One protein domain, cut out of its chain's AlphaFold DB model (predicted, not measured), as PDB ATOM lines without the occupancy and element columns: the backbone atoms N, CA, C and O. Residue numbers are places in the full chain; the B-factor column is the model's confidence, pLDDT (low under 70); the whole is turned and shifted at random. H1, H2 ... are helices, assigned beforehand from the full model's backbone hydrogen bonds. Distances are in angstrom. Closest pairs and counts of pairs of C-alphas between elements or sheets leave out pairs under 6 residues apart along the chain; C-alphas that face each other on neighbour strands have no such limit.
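This is residues 91 to 130 of the 136 residues of the protein "Phosphatase and actin regulator" of Myripristis murdjan (pinecone soldierfish) (UniProt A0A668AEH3). Two short helices, H1 and H2, make a small loose head at one end, and residues 116 to 130, with the helix H3, stick out from it as a free arm that makes much of the length. The printed part has 40 residues with three named helices, H1, H2 and H3 in chain order, and no named strand; the class is all helix. It is only just extended, close to loose, with a radius of gyration of the C-alphas of 13.5 A, and spans 40 by 18 by 16 A.

H1, residues 92 to 97, begins at C-alpha 92 (-148.948, 53.777, 9.750) and is 8.8 A long from first to last C-alpha. H2, residues 105 to 113, measures 11.9 A. H3, residues 117 to 126, measures 14.5 A and ends at C-alpha 126 (-123.918, 39.982, 14.867).

H1 and H2 only just touch, with 3 pairs of C-alphas within 8 A; the closest C-alphas, of Val 96 and Arg 108, are 7.2 A apart. They run opposite ways at a steep tilt of 63 degrees. H3 is apart from H1 and from H2. In H1, H2 and H3 every O i to N i+4 pair is within hydrogen-bond range.

The two C-alphas farthest apart, of Lys 98 and Ile 130, are 41.4 A apart. The printed part has no cut. The link from H1 to H2 is short and that from H2 to H3 tight. Residues 114 to 130 have pLDDT under 70.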
ATOM      1  N   GLY A  91    -153.876  53.844  10.163       92.19
ATOM      2  CA  GLY A  91    -152.649  53.292  10.722       92.19
ATOM      3  C   GLY A  91    -151.402  53.622   9.886       92.19
ATOM      4  O   GLY A  91    -151.497  53.937   8.696       92.19
ATOM      5  N   PRO A  92    -150.196  53.501  10.465       89.31
ATOM      6  CA  PRO A  92    -148.948  53.777   9.750       89.31
ATOM      7  C   PRO A  92    -148.741  52.867   8.526       89.31
ATOM      8  O   PRO A  92    -148.254  53.337   7.502       89.31
ATOM      9  N   LEU A  93    -149.166  51.598   8.584       87.81
ATOM     10  CA  LEU A  93    -149.093  50.676   7.440       87.81
ATOM     11  C   LEU A  93    -150.030  51.085   6.294       87.81
ATOM     12  O   LEU A  93    -149.655  50.976   5.128       87.81
ATOM     13  N   GLU A  94    -151.214  51.624   6.604       87.56
ATOM     14  CA  GLU A  94    -152.154  52.114   5.587       87.56
ATOM     15  C   GLU A  94    -151.606  53.336   4.846       87.56
ATOM     16  O   GLU A  94    -151.808  53.483   3.642       87.56
ATOM     17  N   LEU A  95    -150.894  54.215   5.556       91.50
ATOM     18  CA  LEU A  95    -150.257  55.390   4.959       91.50
ATOM     19  C   LEU A  95    -149.127  54.998   3.997       91.50
ATOM     20  O   LEU A  95    -148.956  55.640   2.958       91.50
ATOM     21  N   VAL A  96    -148.393  53.929   4.324       89.50
ATOM     22  CA  VAL A  96    -147.368  53.338   3.454       89.50
ATOM     23  C   VAL A  96    -148.006  52.674   2.233       89.50
ATOM     24  O   VAL A  96    -147.560  52.920   1.115       89.50
ATOM     25  N   GLN A  97    -149.084  51.903   2.414       86.75
ATOM     26  CA  GLN A  97    -149.816  51.255   1.316       86.75
ATOM     27  C   GLN A  97    -150.412  52.271   0.332       86.75
ATOM     28  O   GLN A  97    -150.403  52.050  -0.877       86.75
ATOM     29  N   LYS A  98    -150.907  53.407   0.837       90.25
ATOM     30  CA  LYS A  98    -151.447  54.504   0.018       90.25
ATOM     31  C   LYS A  98    -150.356  55.400  -0.583       90.25
ATOM     32  O   LYS A  98    -150.685  56.406  -1.203       90.25
ATOM     33  N   ASN A  99    -149.076  55.055  -0.404       85.62
ATOM     34  CA  ASN A  99    -147.911  55.809  -0.881       85.62
ATOM     35  C   ASN A  99    -147.911  57.285  -0.450       85.62
ATOM     36  O   ASN A  99    -147.298  58.126  -1.103       85.62
ATOM     37  N   ILE A 100    -148.592  57.596   0.656       91.62
ATOM     38  CA  ILE A 100    -148.640  58.946   1.226       91.62
ATOM     39  C   ILE A 100    -147.314  59.239   1.935       91.62
ATOM     40  O   ILE A 100    -146.839  60.371   1.933       91.62
ATOM     41  N   ILE A 101    -146.694  58.202   2.510       86.00
ATOM     42  CA  ILE A 101    -145.329  58.255   3.032       86.00
ATOM     43  C   ILE A 101    -144.398  57.656   1.971       86.00
ATOM     44  O   ILE A 101    -144.466  56.446   1.720       86.00
ATOM     45  N   PRO A 102    -143.530  58.458   1.333       83.81
ATOM     46  CA  PRO A 102    -142.539  57.925   0.417       83.81
ATOM     47  C   PRO A 102    -141.488  57.141   1.211       83.81
ATOM     48  O   PRO A 102    -140.812  57.680   2.083       83.81
ATOM     49  N   LEU A 103    -141.367  55.852   0.905       81.50
ATOM     50  CA  LEU A 103    -140.312  54.971   1.409       81.50
ATOM     51  C   LEU A 103    -139.559  54.349   0.238       81.50
ATOM     52  O   LEU A 103    -140.184  54.031  -0.780       81.50
ATOM     53  N   ASP A 104    -138.262  54.102   0.405       83.88
ATOM     54  CA  ASP A 104    -137.493  53.297  -0.543       83.88
ATOM     55  C   ASP A 104    -138.125  51.914  -0.697       83.88
ATOM     56  O   ASP A 104    -138.630  51.331   0.266       83.88
ATOM     57  N   SER A 105    -138.126  51.383  -1.920       76.25
ATOM     58  CA  SER A 105    -138.831  50.141  -2.270       76.25
ATOM     59  C   SER A 105    -138.439  48.959  -1.376       76.25
ATOM     60  O   SER A 105    -139.307  48.189  -0.971       76.25
ATOM     61  N   ALA A 106    -137.161  48.865  -0.997       73.56
ATOM     62  CA  ALA A 106    -136.643  47.846  -0.086       73.56
ATOM     63  C   ALA A 106    -137.216  47.973   1.338       73.56
ATOM     64  O   ALA A 106    -137.618  46.979   1.941       73.56
ATOM     65  N   VAL A 107    -137.306  49.199   1.862       78.75
ATOM     66  CA  VAL A 107    -137.857  49.478   3.198       78.75
ATOM     67  C   VAL A 107    -139.370  49.281   3.195       78.75
ATOM     68  O   VAL A 107    -139.917  48.672   4.107       78.75
ATOM     69  N   ARG A 108    -140.048  49.716   2.128       80.31
ATOM     70  CA  ARG A 108    -141.486  49.514   1.928       80.31
ATOM     71  C   ARG A 108    -141.844  48.028   1.913       80.31
ATOM     72  O   ARG A 108    -142.729  47.614   2.658       80.31
ATOM     73  N   ALA A 109    -141.112  47.226   1.138       74.94
ATOM     74  CA  ALA A 109    -141.280  45.777   1.103       74.94
ATOM     75  C   ALA A 109    -141.053  45.164   2.491       74.94
ATOM     76  O   ALA A 109    -141.938  44.483   2.991       74.94
ATOM     77  N   ALA A 110    -139.952  45.506   3.170       75.50
ATOM     78  CA  ALA A 110    -139.658  45.010   4.515       75.50
ATOM     79  C   ALA A 110    -140.739  45.373   5.557       75.50
ATOM     80  O   ALA A 110    -141.057  44.559   6.424       75.50
ATOM     81  N   THR A 111    -141.340  46.566   5.463       75.75
ATOM     82  CA  THR A 111    -142.454  46.974   6.340       75.75
ATOM     83  C   THR A 111    -143.768  46.254   6.030       75.75
ATOM     84  O   THR A 111    -144.553  46.022   6.945       75.75
ATOM     85  N   MET A 112    -144.009  45.877   4.769       73.06
ATOM     86  CA  MET A 112    -145.242  45.207   4.339       73.06
ATOM     87  C   MET A 112    -145.183  43.682   4.478       73.06
ATOM     88  O   MET A 112    -146.193  43.065   4.804       73.06
ATOM     89  N   THR A 113    -144.027  43.059   4.239       70.00
ATOM     90  CA  THR A 113    -143.860  41.593   4.261       70.00
ATOM     91  C   THR A 113    -143.375  41.058   5.608       70.00
ATOM     92  O   THR A 113    -143.226  39.849   5.766       70.00
ATOM     93  N   GLY A 114    -143.124  41.943   6.578       63.09
ATOM     94  CA  GLY A 114    -142.473  41.599   7.837       63.09
ATOM     95  C   GLY A 114    -140.984  41.299   7.646       63.09
ATOM     96  O   GLY A 114    -140.537  40.864   6.583       63.09
ATOM     97  N   ILE A 115    -140.196  41.547   8.693       60.44
ATOM     98  CA  ILE A 115    -138.762  41.239   8.724       60.44
ATOM     99  C   ILE A 115    -138.606  39.737   8.462       60.44
ATOM    100  O   ILE A 115    -139.098  38.916   9.241       60.44
ATOM    101  N   SER A 116    -137.950  39.364   7.360       57.47
ATOM    102  CA  SER A 116    -137.706  37.958   7.056       57.47
ATOM    103  C   SER A 116    -136.903  37.320   8.193       57.47
ATOM    104  O   SER A 116    -136.021  37.934   8.805       57.47
ATOM    105  N   ARG A 117    -137.215  36.059   8.505       57.12
ATOM    106  CA  ARG A 117    -136.517  35.282   9.542       57.12
ATOM    107  C   ARG A 117    -134.997  35.229   9.305       57.12
ATOM    108  O   ARG A 117    -134.253  35.046  10.267       57.12
ATOM    109  N   GLU A 118    -134.532  35.409   8.065       56.84
ATOM    110  CA  GLU A 118    -133.116  35.574   7.711       56.84
ATOM    111  C   GLU A 118    -132.466  36.817   8.343       56.84
ATOM    112  O   GLU A 118    -131.368  36.711   8.887       56.84
ATOM    113  N   THR A 119    -133.119  37.983   8.326       60.12
ATOM    114  CA  THR A 119    -132.520  39.227   8.846       60.12
ATOM    115  C   THR A 119    -132.472  39.234  10.374       60.12
ATOM    116  O   THR A 119    -131.480  39.668  10.957       60.12
ATOM    117  N   ALA A 120    -133.490  38.670  11.038       57.66
ATOM    118  CA  ALA A 120    -133.476  38.465  12.489       57.66
ATOM    119  C   ALA A 120    -132.326  37.533  12.927       57.66
ATOM    120  O   ALA A 120    -131.673  37.796  13.935       57.66
ATOM    121  N   ARG A 121    -132.023  36.492  12.131       57.31
ATOM    122  CA  ARG A 121    -130.849  35.622  12.331       57.31
ATOM    123  C   ARG A 121    -129.530  36.371  12.139       57.31
ATOM    124  O   ARG A 121    -128.625  36.194  12.944       57.31
ATOM    125  N   HIS A 122    -129.408  37.221  11.120       58.72
ATOM    126  CA  HIS A 122    -128.203  38.036  10.920       58.72
ATOM    127  C   HIS A 122    -127.961  39.047  12.048       58.72
ATOM    128  O   HIS A 122    -126.825  39.199  12.485       58.72
ATOM    129  N   ILE A 123    -129.010  39.679  12.579       62.41
ATOM    130  CA  ILE A 123    -128.889  40.603  13.717       62.41
ATOM    131  C   ILE A 123    -128.529  39.843  15.005       62.41
ATOM    132  O   ILE A 123    -127.628  40.266  15.727       62.41
ATOM    133  N   ALA A 124    -129.162  38.693  15.270       61.38
ATOM    134  CA  ALA A 124    -128.837  37.849  16.424       61.38
ATOM    135  C   ALA A 124    -127.394  37.311  16.375       61.38
ATOM    136  O   ALA A 124    -126.712  37.284  17.397       61.38
ATOM    137  N   ASN A 125    -126.900  36.952  15.185       57.00
ATOM    138  CA  ASN A 125    -125.532  36.464  14.999       57.00
ATOM    139  C   ASN A 125    -124.479  37.586  15.084       57.00
ATOM    140  O   ASN A 125    -123.351  37.327  15.500       57.00
ATOM    141  N   HIS A 126    -124.826  38.832  14.744       60.56
ATOM    142  CA  HIS A 126    -123.918  39.982  14.867       60.56
ATOM    143  C   HIS A 126    -123.909  40.652  16.250       60.56
ATOM    144  O   HIS A 126    -122.998  41.425  16.530       60.56
ATOM    145  N   LEU A 127    -124.854  40.329  17.140       53.28
ATOM    146  CA  LEU A 127    -124.860  40.790  18.538       53.28
ATOM    147  C   LEU A 127    -124.092  39.865  19.503       53.28
ATOM    148  O   LEU A 127    -123.981  40.184  20.686       53.28
ATOM    149  N   HIS A 128    -123.524  38.752  19.023       52.72
ATOM    150  CA  HIS A 128    -122.800  37.789  19.860       52.72
ATOM    151  C   HIS A 128    -121.273  37.998  20.069       52.72
ATOM    152  O   HIS A 128    -120.716  37.232  20.851       52.72
ATOM    153  N   PRO A 129    -120.548  38.992  19.500       51.16
ATOM    154  CA  PRO A 129    -119.119  39.140  19.796       51.16
ATOM    155  C   PRO A 129    -118.776  40.263  20.795       51.16
ATOM    156  O   PRO A 129    -117.662  40.768  20.754       51.16
ATOM    157  N   ILE A 130    -119.681  40.679  21.699       48.25
ATOM    158  CA  ILE A 130    -119.336  41.681  22.744       48.25
ATOM    159  C   ILE A 130    -119.456  41.136  24.180       48.25
ATOM    160  O   ILE A 130    -119.239  41.872  25.137       48.25
TER     161      ILE A 130